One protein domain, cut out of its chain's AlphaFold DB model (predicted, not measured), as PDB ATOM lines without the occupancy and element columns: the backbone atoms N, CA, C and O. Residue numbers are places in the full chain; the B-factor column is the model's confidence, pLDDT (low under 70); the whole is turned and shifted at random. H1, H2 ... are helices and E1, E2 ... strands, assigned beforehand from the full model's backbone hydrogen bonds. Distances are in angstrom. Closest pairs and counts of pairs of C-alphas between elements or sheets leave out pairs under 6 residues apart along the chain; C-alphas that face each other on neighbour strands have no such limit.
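What this domain is: This is residues 524 to 626 of the 812 residues of an uncharacterized protein of Lottia gigantea (UniProt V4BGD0). A three-stranded antiparallel sheet, E2, E3 and E4, is covered on one face by the long helix H3, which runs slantwise over E3 and E4, while H2 crosses H3 and reaches the end of the sheet near Phe 574 and Leu 593. The short strand E1 lies beside H2, residues 552 to 557 after it stick out, and the small helix H1 is near the last residues of H2. The printed part has 103 residues with three named helices and four named strands, in the order H1, E1, H2, E2, E3, E4, H3, and its class is mixed, helices and strands. It is compact, with a radius of gyration of the C-alphas of 13.6 A and spans of 39 by 29 by 24 A.

How they stand to each other: H1, residues 526 to 531, is close to but not clearly touching H2, residues 559 to 569; the closest C-alphas are those of Leu 529 and Thr 568, 6.1 A apart. E1, residues 548 to 551, pairs with no named strand; its closest C-alpha to H2 is that of Ile 548, 5.4 A from that of Ser 566. E2, residues 574 to 579, E3, residues 587 to 593, and E4, residues 596 to 603, form a meander, each strand the antiparallel neighbour of the one before. In the hairpin of E2 and E3, N 577 and O 590 are within hydrogen-bond range at 2.9 A. In the hairpin of E3 and E4, N 589 and O 601 are within range at 2.8 A. H3, residues 606 to 621, is on the sheet at a height of 6.8 A, over E3 and E4, slantwise to the strands at 47 degrees to E4 on the local plane; the closest C-alphas of H3 and E4 are those of Ala 609 and Gly 603, 4.0 A apart. H2 and H3 form two layers with the sheet, being helices on one face of it. H2 touches H3 at a steep tilt of 58 degrees, the same way, with the C-alphas of Phe 560 and Ala 614 closest at 4.9 A. In H1, H2 and H3 every O i to N i+4 pair is within hydrogen-bond range.

Where its parts are: H1 begins at C-alpha 526, (4.306, 7.314, 28.611). From first to last C-alpha, H2 measures 15.3 A, E2 16.8 A, E3 19.9 A, E4 21.2 A and H3 22.7 A; H3 ends at C-alpha 621, (14.654, -11.045, 35.798).

The domain as a whole: The C-alphas farthest apart are those of Asp 540 and Lys 584, at 40.6 A. The printed part has no cut, and the link from H1 to E1, 16 residues, is long. The mean pLDDT of the printed part is 90.3, with residues 554 to 556 and residue 583 under 70.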
ATOM      1  N   SER A 524       0.037   2.785  30.339       93.88
ATOM      2  CA  SER A 524       1.457   2.824  29.974       93.88
ATOM      3  C   SER A 524       2.327   3.560  31.005       93.88
ATOM      4  O   SER A 524       1.838   4.055  32.029       93.88
ATOM      5  N   ASN A 525       3.634   3.663  30.756       94.44
ATOM      6  CA  ASN A 525       4.521   4.632  31.404       94.44
ATOM      7  C   ASN A 525       4.805   5.885  30.559       94.44
ATOM      8  O   ASN A 525       5.632   6.687  30.989       94.44
ATOM      9  N   ASN A 526       4.102   6.121  29.444       90.81
ATOM     10  CA  ASN A 526       4.306   7.314  28.611       90.81
ATOM     11  C   ASN A 526       4.150   8.616  29.405       90.81
ATOM     12  O   ASN A 526       4.982   9.508  29.256       90.81
ATOM     13  N   GLY A 527       3.195   8.688  30.342       86.31
ATOM     14  CA  GLY A 527       3.067   9.833  31.249       86.31
ATOM     15  C   GLY A 527       4.306  10.080  32.105       86.31
ATOM     16  O   GLY A 527       4.639  11.226  32.384       86.31
ATOM     17  N   SER A 528       5.027   9.026  32.486       88.44
ATOM     18  CA  SER A 528       6.294   9.129  33.212       88.44
ATOM     19  C   SER A 528       7.440   9.515  32.269       88.44
ATOM     20  O   SER A 528       8.147  10.475  32.561       88.44
ATOM     21  N   LEU A 529       7.569   8.862  31.109       89.56
ATOM     22  CA  LEU A 529       8.590   9.176  30.096       89.56
ATOM     23  C   LEU A 529       8.495  10.638  29.611       89.56
ATOM     24  O   LEU A 529       9.499  11.341  29.598       89.56
ATOM     25  N   LYS A 530       7.287  11.135  29.302       85.50
ATOM     26  CA  LYS A 530       7.034  12.542  28.925       85.50
ATOM     27  C   LYS A 530       7.195  13.531  30.091       85.50
ATOM     28  O   LYS A 530       7.420  14.711  29.848       85.50
ATOM     29  N   THR A 531       7.093  13.087  31.349       80.44
ATOM     30  CA  THR A 531       7.342  13.949  32.529       80.44
ATOM     31  C   THR A 531       8.837  14.132  32.807       80.44
ATOM     32  O   THR A 531       9.232  15.185  33.299       80.44
ATOM     33  N   TYR A 532       9.664  13.135  32.484       79.81
ATOM     34  CA  TYR A 532      11.123  13.199  32.635       79.81
ATOM     35  C   TYR A 532      11.858  13.657  31.365       79.81
ATOM     36  O   TYR A 532      13.082  13.620  31.336       79.81
ATOM     37  N   ASP A 533      11.122  14.094  30.338       81.50
ATOM     38  CA  ASP A 533      11.645  14.506  29.026       81.50
ATOM     39  C   ASP A 533      12.416  13.380  28.278       81.50
ATOM     40  O   ASP A 533      13.256  13.645  27.425       81.50
ATOM     41  N   ILE A 534      12.090  12.109  28.573       85.38
ATOM     42  CA  ILE A 534      12.687  10.879  27.999       85.38
ATOM     43  C   ILE A 534      11.927  10.393  26.743       85.38
ATOM     44  O   ILE A 534      12.415   9.552  26.002       85.38
ATOM     45  N   TYR A 535      10.703  10.873  26.500       85.06
ATOM     46  CA  TYR A 535       9.853  10.395  25.399       85.06
ATOM     47  C   TYR A 535      10.311  10.908  24.012       85.06
ATOM     48  O   TYR A 535      10.596  12.101  23.893       85.06
ATOM     49  N   PRO A 536      10.251  10.095  22.934       87.44
ATOM     50  CA  PRO A 536       9.762   8.711  22.875       87.44
ATOM     51  C   PRO A 536      10.715   7.721  23.546       87.44
ATOM     52  O   PRO A 536      11.918   7.942  23.556       87.44
ATOM     53  N   ALA A 537      10.165   6.617  24.067       89.25
ATOM     54  CA  ALA A 537      10.972   5.526  24.613       89.25
ATOM     55  C   ALA A 537      12.080   5.112  23.631       89.25
ATOM     56  O   ALA A 537      11.841   5.022  22.422       89.25
ATOM     57  N   ASP A 538      13.263   4.852  24.180       90.12
ATOM     58  CA  ASP A 538      14.440   4.405  23.443       90.12
ATOM     59  C   ASP A 538      14.097   3.090  22.731       90.12
ATOM     60  O   ASP A 538      13.723   2.117  23.380       90.12
ATOM     61  N   LYS A 539      14.127   3.078  21.393       89.12
ATOM     62  CA  LYS A 539      13.673   1.930  20.589       89.12
ATOM     63  C   LYS A 539      14.745   0.865  20.409       89.12
ATOM     64  O   LYS A 539      14.401  -0.258  20.047       89.12
ATOM     65  N   ASP A 540      16.003   1.225  20.644       89.69
ATOM     66  CA  ASP A 540      17.152   0.371  20.369       89.69
ATOM     67  C   ASP A 540      17.556  -0.436  21.617       89.69
ATOM     68  O   ASP A 540      18.184  -1.488  21.494       89.69
ATOM     69  N   ARG A 541      17.108  -0.014  22.812       90.31
ATOM     70  CA  ARG A 541      17.197  -0.797  24.058       90.31
ATOM     71  C   ARG A 541      16.342  -2.059  24.023       90.31
ATOM     72  O   ARG A 541      15.107  -2.001  23.961       90.31
ATOM     73  N   ASN A 542      17.006  -3.197  24.182       92.25
ATOM     74  CA  ASN A 542      16.390  -4.494  24.389       92.25
ATOM     75  C   ASN A 542      15.781  -4.565  25.800       92.25
ATOM     76  O   ASN A 542      16.244  -3.928  26.739       92.25
ATOM     77  N   VAL A 543      14.754  -5.393  25.979       93.00
ATOM     78  CA  VAL A 543      14.161  -5.679  27.299       93.00
ATOM     79  C   VAL A 543      15.187  -6.266  28.269       93.00
ATOM     80  O   VAL A 543      15.082  -6.044  29.471       93.00
ATOM     81  N   ASP A 544      16.185  -6.961  27.729       90.19
ATOM     82  CA  ASP A 544      17.239  -7.607  28.502       90.19
ATOM     83  C   ASP A 544      18.240  -6.572  29.100       90.19
ATOM     84  O   ASP A 544      19.011  -6.901  29.998       90.19
ATOM     85  N   ASP A 545      18.161  -5.292  28.686       90.56
ATOM     86  CA  ASP A 545      18.926  -4.153  29.235       90.56
ATOM     87  C   ASP A 545      18.240  -3.492  30.462       90.56
ATOM     88  O   ASP A 545      18.609  -2.389  30.884       90.56
ATOM     89  N   LEU A 546      17.177  -4.097  31.012       93.94
ATOM     90  CA  LEU A 546      16.379  -3.508  32.095       93.94
ATOM     91  C   LEU A 546      17.133  -3.536  33.432       93.94
ATOM     92  O   LEU A 546      17.359  -4.600  34.004       93.94
ATOM     93  N   VAL A 547      17.392  -2.366  34.020       93.69
ATOM     94  CA  VAL A 547      17.923  -2.278  35.390       93.69
ATOM     95  C   VAL A 547      16.772  -2.280  36.396       93.69
ATOM     96  O   VAL A 547      15.909  -1.398  36.373       93.69
ATOM     97  N   ILE A 548      16.751  -3.270  37.292       93.62
ATOM     98  CA  ILE A 548      15.701  -3.442  38.306       93.62
ATOM     99  C   ILE A 548      16.018  -2.586  39.534       93.62
ATOM    100  O   ILE A 548      17.100  -2.687  40.104       93.62
ATOM    101  N   PHE A 549      15.047  -1.799  39.998       91.44
ATOM    102  CA  PHE A 549      15.172  -1.021  41.231       91.44
ATOM    103  C   PHE A 549      14.433  -1.699  42.387       91.44
ATOM    104  O   PHE A 549      13.200  -1.695  42.451       91.44
ATOM    105  N   GLU A 550      15.208  -2.273  43.305       89.62
ATOM    106  CA  GLU A 550      14.723  -2.896  44.537       89.62
ATOM    107  C   GLU A 550      14.759  -1.861  45.671       89.62
ATOM    108  O   GLU A 550      15.819  -1.342  46.015       89.62
ATOM    109  N   PHE A 551      13.602  -1.534  46.245       86.25
ATOM    110  CA  PHE A 551      13.491  -0.612  47.379       86.25
ATOM    111  C   PHE A 551      13.406  -1.407  48.681       86.25
ATOM    112  O   PHE A 551      12.668  -2.392  48.748       86.25
ATOM    113  N   GLU A 552      14.124  -0.970  49.716       82.12
ATOM    114  CA  GLU A 552      14.074  -1.608  51.037       82.12
ATOM    115  C   GLU A 552      12.665  -1.596  51.652       82.12
ATOM    116  O   GLU A 552      11.835  -0.745  51.329       82.12
ATOM    117  N   ALA A 553      12.402  -2.528  52.576       72.44
ATOM    118  CA  ALA A 553      11.076  -2.790  53.147       72.44
ATOM    119  C   ALA A 553      10.352  -1.535  53.686       72.44
ATOM    120  O   ALA A 553       9.140  -1.410  53.520       72.44
ATOM    121  N   SER A 554      11.089  -0.582  54.262       63.41
ATOM    122  CA  SER A 554      10.574   0.697  54.780       63.41
ATOM    123  C   SER A 554      10.017   1.639  53.700       63.41
ATOM    124  O   SER A 554       9.203   2.510  54.003       63.41
ATOM    125  N   GLN A 555      10.422   1.470  52.437       63.91
ATOM    126  CA  GLN A 555       9.911   2.208  51.273       63.91
ATOM    127  C   GLN A 555       9.456   1.268  50.142       63.91
ATOM    128  O   GLN A 555       9.374   1.679  48.981       63.91
ATOM    129  N   ALA A 556       9.123   0.014  50.470       68.38
ATOM    130  CA  ALA A 556       8.701  -1.007  49.519       68.38
ATOM    131  C   ALA A 556       7.309  -0.704  48.941       68.38
ATOM    132  O   ALA A 556       6.276  -1.217  49.378       68.38
ATOM    133  N   LYS A 557       7.284   0.133  47.902       75.88
ATOM    134  CA  LYS A 557       6.099   0.339  47.067       75.88
ATOM    135  C   LYS A 557       5.689  -0.988  46.419       75.88
ATOM    136  O   LYS A 557       6.517  -1.872  46.200       75.88
ATOM    137  N   ALA A 558       4.413  -1.098  46.047       86.69
ATOM    138  CA  ALA A 558       3.882  -2.284  45.378       86.69
ATOM    139  C   ALA A 558       4.768  -2.699  44.174       86.69
ATOM    140  O   ALA A 558       5.102  -1.824  43.369       86.69
ATOM    141  N   PRO A 559       5.091  -3.998  43.985       91.81
ATOM    142  CA  PRO A 559       6.054  -4.465  42.973       91.81
ATOM    143  C   PRO A 559       5.820  -3.920  41.555       91.81
ATOM    144  O   PRO A 559       6.760  -3.581  40.841       91.81
ATOM    145  N   PHE A 560       4.554  -3.733  41.170       94.50
ATOM    146  CA  PHE A 560       4.154  -3.139  39.890       94.50
ATOM    147  C   PHE A 560       4.631  -1.687  39.696       94.50
ATOM    148  O   PHE A 560       4.971  -1.289  38.584       94.50
ATOM    149  N   HIS A 561       4.691  -0.888  40.767       92.50
ATOM    150  CA  HIS A 561       5.261   0.458  40.713       92.50
ATOM    151  C   HIS A 561       6.785   0.408  40.583       92.50
ATOM    152  O   HIS A 561       7.328   1.168  39.789       92.50
ATOM    153  N   ASN A 562       7.464  -0.500  41.294       91.81
ATOM    154  CA  ASN A 562       8.921  -0.656  41.192       91.81
ATOM    155  C   ASN A 562       9.321  -1.028  39.760       91.81
ATOM    156  O   ASN A 562      10.212  -0.401  39.189       91.81
ATOM    157  N   LEU A 563       8.589  -1.952  39.131       94.75
ATOM    158  CA  LEU A 563       8.788  -2.321  37.731       94.75
ATOM    159  C   LEU A 563       8.503  -1.154  36.762       94.75
ATOM    160  O   LEU A 563       9.343  -0.861  35.912       94.75
ATOM    161  N   LYS A 564       7.393  -0.412  36.930       95.19
ATOM    162  CA  LYS A 564       7.115   0.799  36.127       95.19
ATOM    163  C   LYS A 564       8.212   1.865  36.289       95.19
ATOM    164  O   LYS A 564       8.602   2.495  35.304       95.19
ATOM    165  N   SER A 565       8.724   2.076  37.503       92.50
ATOM    166  CA  SER A 565       9.855   2.981  37.759       92.50
ATOM    167  C   SER A 565      11.145   2.488  37.100       92.50
ATOM    168  O   SER A 565      11.874   3.299  36.537       92.50
ATOM    169  N   SER A 566      11.393   1.177  37.127       94.50
ATOM    170  CA  SER A 566      12.582   0.536  36.548       94.50
ATOM    171  C   SER A 566      12.633   0.686  35.032       94.50
ATOM    172  O   SER A 566      13.627   1.171  34.495       94.50
ATOM    173  N   ALA A 567      11.523   0.392  34.348       95.56
ATOM    174  CA  ALA A 567      11.398   0.604  32.910       95.56
ATOM    175  C   ALA A 567      11.582   2.082  32.532       95.56
ATOM    176  O   ALA A 567      12.328   2.394  31.612       95.56
ATOM    177  N   THR A 568      10.977   3.001  33.295       94.44
ATOM    178  CA  THR A 568      11.090   4.449  33.041       94.44
ATOM    179  C   THR A 568      12.536   4.945  33.174       94.44
ATOM    180  O   THR A 568      13.014   5.634  32.280       94.44
ATOM    181  N   LYS A 569      13.259   4.555  34.236       92.44
ATOM    182  CA  LYS A 569      14.692   4.874  34.397       92.44
ATOM    183  C   LYS A 569      15.583   4.223  33.338       92.44
ATOM    184  O   LYS A 569      16.616   4.781  32.991       92.44
ATOM    185  N   SER A 570      15.183   3.056  32.834       93.94
ATOM    186  CA  SER A 570      15.862   2.345  31.742       93.94
ATOM    187  C   SER A 570      15.440   2.848  30.351       93.94
ATOM    188  O   SER A 570      15.779   2.219  29.358       93.94
ATOM    189  N   HIS A 571      14.688   3.955  30.276       94.38
ATOM    190  CA  HIS A 571      14.174   4.600  29.056       94.38
ATOM    191  C   HIS A 571      13.225   3.731  28.199       94.38
ATOM    192  O   HIS A 571      12.931   4.064  27.052       94.38
ATOM    193  N   MET A 572      12.687   2.651  28.771       95.75
ATOM    194  CA  MET A 572      11.836   1.674  28.088       95.75
ATOM    195  C   MET A 572      10.346   2.011  28.174       95.75
ATOM    196  O   MET A 572       9.850   2.505  29.194       95.75
ATOM    197  N   LEU A 573       9.601   1.618  27.139       95.44
ATOM    198  CA  LEU A 573       8.143   1.563  27.167       95.44
ATOM    199  C   LEU A 573       7.670   0.373  28.021       95.44
ATOM    200  O   LEU A 573       8.040  -0.774  27.771       95.44
ATOM    201  N   PHE A 574       6.816   0.652  29.004       96.88
ATOM    202  CA  PHE A 574       6.133  -0.322  29.857       96.88
ATOM    203  C   PHE A 574       4.622  -0.157  29.715       96.88
ATOM    204  O   PHE A 574       4.075   0.907  30.017       96.88
ATOM    205  N   GLU A 575       3.943  -1.219  29.295       96.25
ATOM    206  CA  GLU A 575       2.502  -1.241  29.041       96.25
ATOM    207  C   GLU A 575       1.837  -2.405  29.776       96.25
ATOM    208  O   GLU A 575       2.432  -3.465  29.984       96.25
ATOM    209  N   TRP A 576       0.571  -2.233  30.154       97.00
ATOM    210  CA  TRP A 576      -0.232  -3.316  30.717       97.00
ATOM    211  C   TRP A 576      -1.631  -3.360  30.119       97.00
ATOM    212  O   TRP A 576      -2.266  -2.335  29.869       97.00
ATOM    213  N   VAL A 577      -2.136  -4.583  29.978       96.69
ATOM    214  CA  VAL A 577      -3.533  -4.883  29.674       96.69
ATOM    215  C   VAL A 577      -4.071  -5.746  30.808       96.69
ATOM    216  O   VAL A 577      -3.784  -6.941  30.904       96.69
ATOM    217  N   LEU A 578      -4.866  -5.140  31.684       94.69
ATOM    218  CA  LEU A 578      -5.750  -5.885  32.572       94.69
ATOM    219  C   LEU A 578      -6.999  -6.291  31.793       94.69
ATOM    220  O   LEU A 578      -7.567  -5.493  31.055       94.69
ATOM    221  N   SER A 579      -7.471  -7.511  32.016       93.06
ATOM    222  CA  SER A 579      -8.758  -7.987  31.523       93.06
ATOM    223  C   SER A 579      -9.517  -8.729  32.621       93.06
ATOM    224  O   SER A 579      -8.961  -9.576  33.318       93.06
ATOM    225  N   ALA A 580     -10.793  -8.394  32.780       86.88
ATOM    226  CA  ALA A 580     -11.716  -9.006  33.728       86.88
ATOM    227  C   ALA A 580     -13.056  -9.221  33.014       86.88
ATOM    228  O   ALA A 580     -13.412  -8.438  32.137       86.88
ATOM    229  N   LYS A 581     -13.800 -10.276  33.355       78.31
ATOM    230  CA  LYS A 581     -15.186 -10.415  32.869       78.31
ATOM    231  C   LYS A 581     -16.141  -9.630  33.758       78.31
ATOM    232  O   LYS A 581     -16.961  -8.871  33.261       78.31
ATOM    233  N   ASP A 582     -15.939  -9.792  35.059       73.94
ATOM    234  CA  ASP A 582     -16.675  -9.166  36.146       73.94
ATOM    235  C   ASP A 582     -15.701  -8.818  37.284       73.94
ATOM    236  O   ASP A 582     -14.667  -9.478  37.428       73.94
ATOM    237  N   ASP A 583     -16.041  -7.879  38.169       68.19
ATOM    238  CA  ASP A 583     -15.217  -7.563  39.356       68.19
ATOM    239  C   ASP A 583     -15.058  -8.739  40.341       68.19
ATOM    240  O   ASP A 583     -14.120  -8.763  41.134       68.19
ATOM    241  N   LYS A 584     -15.939  -9.746  40.265       73.81
ATOM    242  CA  LYS A 584     -15.852 -11.012  41.024       73.81
ATOM    243  C   LYS A 584     -15.121 -12.132  40.266       73.81
ATOM    244  O   LYS A 584     -15.093 -13.269  40.730       73.81
ATOM    245  N   SER A 585     -14.584 -11.846  39.078       80.25
ATOM    246  CA  SER A 585     -13.900 -12.819  38.218       80.25
ATOM    247  C   SER A 585     -12.377 -12.706  38.321       80.25
ATOM    248  O   SER A 585     -11.835 -11.627  38.560       80.25
ATOM    249  N   ASN A 586     -11.671 -13.816  38.078       89.12
ATOM    250  CA  ASN A 586     -10.208 -13.821  38.019       89.12
ATOM    251  C   ASN A 586      -9.710 -12.853  36.934       89.12
ATOM    252  O   ASN A 586      -9.889 -13.093  35.738       89.12
ATOM    253  N   CYS A 587      -9.053 -11.782  37.370       93.25
ATOM    254  CA  CYS A 587      -8.475 -10.756  36.517       93.25
ATOM    255  C   CYS A 587      -7.166 -11.272  35.906       93.25
ATOM    256  O   CYS A 587      -6.301 -11.765  36.627       93.25
ATOM    257  N   ARG A 588      -6.999 -11.148  34.589       96.12
ATOM    258  CA  ARG A 588      -5.772 -11.482  33.851       96.12
ATOM    259  C   ARG A 588      -5.001 -10.196  33.558       96.12
ATOM    260  O   ARG A 588      -5.536  -9.321  32.884       96.12
ATOM    261  N   CYS A 589      -3.769 -10.087  34.043       97.50
ATOM    262  CA  CYS A 589      -2.851  -8.998  33.727       97.50
ATOM    263  C   CYS A 589      -1.792  -9.498  32.742       97.50
ATOM    264  O   CYS A 589      -1.030 -10.408  33.063       97.50
ATOM    265  N   MET A 590      -1.766  -8.893  31.558       98.12
ATOM    266  CA  MET A 590      -0.678  -9.020  30.593       98.12
ATOM    267  C   MET A 590       0.199  -7.771  30.699       98.12
ATOM    268  O   MET A 590      -0.330  -6.659  30.763       98.12
ATOM    269  N   VAL A 591       1.516  -7.950  30.733       98.19
ATOM    270  CA  VAL A 591       2.507  -6.875  30.882       98.19
ATOM    271  C   VAL A 591       3.517  -6.969  29.748       98.19
ATOM    272  O   VAL A 591       4.020  -8.056  29.453       98.19
ATOM    273  N   PHE A 592       3.811  -5.826  29.137       97.62
ATOM    274  CA  PHE A 592       4.700  -5.693  27.993       97.62
ATOM    275  C   PHE A 592       5.828  -4.706  28.314       97.62
ATOM    276  O   PHE A 592       5.590  -3.651  28.906       97.62
ATOM    277  N   LEU A 593       7.047  -5.046  27.900       96.50
ATOM    278  CA  LEU A 593       8.215  -4.164  27.888       96.50
ATOM    279  C   LEU A 593       8.681  -4.050  26.436       96.50
ATOM    280  O   LEU A 593       8.838  -5.077  25.783       96.50
ATOM    281  N   GLN A 594       8.846  -2.838  25.903       94.75
ATOM    282  CA  GLN A 594       9.212  -2.613  24.491       94.75
ATOM    283  C   GLN A 594       8.353  -3.445  23.508       94.75
ATOM    284  O   GLN A 594       8.856  -4.072  22.580       94.75
ATOM    285  N   THR A 595       7.038  -3.521  23.749       93.94
ATOM    286  CA  THR A 595       6.054  -4.383  23.048       93.94
ATOM    287  C   THR A 595       6.230  -5.915  23.187       93.94
ATOM    288  O   THR A 595       5.301  -6.660  22.866       93.94
ATOM    289  N   LYS A 596       7.348  -6.419  23.737       96.38
ATOM    290  CA  LYS A 596       7.580  -7.836  24.101       96.38
ATOM    291  C   LYS A 596       6.675  -8.197  25.287       96.38
ATOM    292  O   LYS A 596       6.729  -7.543  26.327       96.38
ATOM    293  N   LEU A 597       5.842  -9.234  25.161       97.12
ATOM    294  CA  LEU A 597       5.053  -9.764  26.285       97.12
ATOM    295  C   LEU A 597       5.997 -10.434  27.296       97.12
ATOM    296  O   LEU A 597       6.645 -11.421  26.956       97.12
ATOM    297  N   VAL A 598       6.044  -9.926  28.528       96.94
ATOM    298  CA  VAL A 598       6.955 -10.413  29.586       96.94
ATOM    299  C   VAL A 598       6.232 -11.142  30.724       96.94
ATOM    300  O   VAL A 598       6.791 -12.042  31.352       96.94
ATOM    301  N   ALA A 599       4.948 -10.850  30.951       97.50
ATOM    302  CA  ALA A 599       4.105 -11.667  31.822       97.50
ATOM    303  C   ALA A 599       2.650 -11.728  31.363       97.50
ATOM    304  O   ALA A 599       2.100 -10.756  30.853       97.50
ATOM    305  N   ASP A 600       2.020 -12.869  31.633       97.69
ATOM    306  CA  ASP A 600       0.578 -13.088  31.578       97.69
ATOM    307  C   ASP A 600       0.179 -13.880  32.829       97.69
ATOM    308  O   ASP A 600       0.519 -15.057  32.963       97.69
ATOM    309  N   VAL A 601      -0.470 -13.219  33.789       97.56
ATOM    310  CA  VAL A 601      -0.764 -13.778  35.118       97.56
ATOM    311  C   VAL A 601      -2.215 -13.505  35.497       97.56
ATOM    312  O   VAL A 601      -2.787 -12.473  35.145       97.56
ATOM    313  N   ARG A 602      -2.840 -14.432  36.233       96.31
ATOM    314  CA  ARG A 602      -4.203 -14.270  36.761       96.31
ATOM    315  C   ARG A 602      -4.184 -14.086  38.273       96.31
ATOM    316  O   ARG A 602      -3.511 -14.836  38.968       96.31
ATOM    317  N   GLY A 603      -4.965 -13.133  38.768       94.88
ATOM    318  CA  GLY A 603      -5.184 -12.888  40.192       94.88
ATOM    319  C   GLY A 603      -6.670 -12.773  40.530       94.88
ATOM    320  O   GLY A 603      -7.504 -12.543  39.655       94.88
ATOM    321  N   SER A 604      -7.007 -12.901  41.813       92.31
ATOM    322  CA  SER A 604      -8.385 -12.789  42.322       92.31
ATOM    323  C   SER A 604      -8.972 -11.371  42.261       92.31
ATOM    324  O   SER A 604     -10.169 -11.196  42.453       92.31
ATOM    325  N   SER A 605      -8.144 -10.357  41.998       91.12
ATOM    326  CA  SER A 605      -8.543  -8.956  41.840       91.12
ATOM    327  C   SER A 605      -7.612  -8.239  40.857       91.12
ATOM    328  O   SER A 605      -6.520  -8.730  40.554       91.12
ATOM    329  N   LYS A 606      -8.008  -7.048  40.392       90.12
ATOM    330  CA  LYS A 606      -7.191  -6.181  39.516       90.12
ATOM    331  C   LYS A 606      -5.827  -5.856  40.147       90.12
ATOM    332  O   LYS A 606      -4.803  -5.915  39.468       90.12
ATOM    333  N   VAL A 607      -5.810  -5.587  41.457       91.12
ATOM    334  CA  VAL A 607      -4.592  -5.315  42.242       91.12
ATOM    335  C   VAL A 607      -3.719  -6.566  42.346       91.12
ATOM    336  O   VAL A 607      -2.534  -6.504  42.027       91.12
ATOM    337  N   ASN A 608      -4.301  -7.714  42.707       93.50
ATOM    338  CA  ASN A 608      -3.559  -8.968  42.852       93.50
ATOM    339  C   ASN A 608      -2.980  -9.452  41.515       93.50
ATOM    340  O   ASN A 608      -1.870  -9.971  41.486       93.50
ATOM    341  N   ALA A 609      -3.691  -9.242  40.402       95.19
ATOM    342  CA  ALA A 609      -3.201  -9.572  39.068       95.19
ATOM    343  C   ALA A 609      -2.013  -8.685  38.648       95.19
ATOM    344  O   ALA A 609      -1.021  -9.213  38.153       95.19
ATOM    345  N   LYS A 610      -2.064  -7.364  38.901       95.50
ATOM    346  CA  LYS A 610      -0.909  -6.464  38.693       95.50
ATOM    347  C   LYS A 610       0.274  -6.837  39.590       95.50
ATOM    348  O   LYS A 610       1.402  -6.894  39.111       95.50
ATOM    349  N   LYS A 611       0.016  -7.105  40.876       95.62
ATOM    350  CA  LYS A 611       1.035  -7.507  41.853       95.62
ATOM    351  C   LYS A 611       1.748  -8.786  41.396       95.62
ATOM    352  O   LYS A 611       2.949  -8.737  41.165       95.62
ATOM    353  N   ALA A 612       1.006  -9.867  41.149       96.50
ATOM    354  CA  ALA A 612       1.573 -11.157  40.760       96.50
ATOM    355  C   ALA A 612       2.265 -11.135  39.379       96.50
ATOM    356  O   ALA A 612       3.258 -11.831  39.183       96.50
ATOM    357  N   ALA A 613       1.789 -10.321  38.426       97.50
ATOM    358  CA  ALA A 613       2.485 -10.123  37.150       97.50
ATOM    359  C   ALA A 613       3.853  -9.444  37.336       97.50
ATOM    360  O   ALA A 613       4.837  -9.878  36.742       97.50
ATOM    361  N   ALA A 614       3.934  -8.418  38.189       96.44
ATOM    362  CA  ALA A 614       5.194  -7.745  38.488       96.44
ATOM    363  C   ALA A 614       6.130  -8.593  39.362       96.44
ATOM    364  O   ALA A 614       7.330  -8.595  39.119       96.44
ATOM    365  N   GLU A 615       5.598  -9.348  40.327       94.56
ATOM    366  CA  GLU A 615       6.376 -10.300  41.132       94.56
ATOM    367  C   GLU A 615       6.977 -11.415  40.270       94.56
ATOM    368  O   GLU A 615       8.139 -11.749  40.478       94.56
ATOM    369  N   LYS A 616       6.248 -11.929  39.261       95.94
ATOM    370  CA  LYS A 616       6.814 -12.859  38.266       95.94
ATOM    371  C   LYS A 616       7.994 -12.231  37.523       95.94
ATOM    372  O   LYS A 616       9.052 -12.838  37.464       95.94
ATOM    373  N   ILE A 617       7.821 -11.034  36.957       95.31
ATOM    374  CA  ILE A 617       8.878 -10.384  36.162       95.31
ATOM    375  C   ILE A 617      10.096 -10.086  37.034       95.31
ATOM    376  O   ILE A 617      11.213 -10.380  36.634       95.31
ATOM    377  N   ILE A 618       9.890  -9.546  38.238       92.25
ATOM    378  CA  ILE A 618      10.985  -9.241  39.160       92.25
ATOM    379  C   ILE A 618      11.706 -10.528  39.578       92.25
ATOM    380  O   ILE A 618      12.930 -10.541  39.536       92.25
ATOM    381  N   SER A 619      11.007 -11.619  39.916       90.94
ATOM    382  CA  SER A 619      11.680 -12.873  40.285       90.94
ATOM    383  C   SER A 619      12.458 -13.483  39.115       90.94
ATOM    384  O   SER A 619      13.627 -13.821  39.280       90.94
ATOM    385  N   GLU A 620      11.864 -13.542  37.924       91.56
ATOM    386  CA  GLU A 620      12.473 -14.083  36.703       91.56
ATOM    387  C   GLU A 620      13.684 -13.262  36.237       91.56
ATOM    388  O   GLU A 620      14.720 -13.829  35.890       91.56
ATOM    389  N   TYR A 621      13.589 -11.931  36.272       91.25
ATOM    390  CA  TYR A 621      14.654 -11.045  35.798       91.25
ATOM    391  C   TYR A 621      15.723 -10.796  36.874       91.25
ATOM    392  O   TYR A 621      16.875 -10.559  36.527       91.25
ATOM    393  N   SER A 622      15.415 -10.960  38.170       85.69
ATOM    394  CA  SER A 622      16.410 -10.875  39.262       85.69
ATOM    395  C   SER A 622      17.529 -11.925  39.198       85.69
ATOM    396  O   SER A 622      18.466 -11.857  39.989       85.69
ATOM    397  N   LEU A 623      17.427 -12.905  38.296       84.50
ATOM    398  CA  LEU A 623      18.421 -13.958  38.060       84.50
ATOM    399  C   LEU A 623      19.348 -13.665  36.867       84.50
ATOM    400  O   LEU A 623      20.289 -14.419  36.630       84.50
ATOM    401  N   THR A 624      19.047 -12.629  36.081       86.69
ATOM    402  CA  THR A 624      19.679 -12.360  34.776       86.69
ATOM    403  C   THR A 624      20.004 -10.889  34.532       86.69
ATOM    404  O   THR A 624      20.895 -10.598  33.741       86.69
ATOM    405  N   HIS A 625      19.311  -9.969  35.204       90.38
ATOM    406  CA  HIS A 625      19.433  -8.526  35.017       90.38
ATOM    407  C   HIS A 625      20.109  -7.854  36.213       90.38
ATOM    408  O   HIS A 625      20.054  -8.331  37.349       90.38
ATOM    409  N   THR A 626      20.698  -6.688  35.964       91.50
ATOM    410  CA  THR A 626      21.338  -5.875  36.999       91.50
ATOM    411  C   THR A 626      20.310  -5.284  37.964       91.50
ATOM    412  O   THR A 626      19.325  -4.670  37.545       91.50
TER     413      THR A 626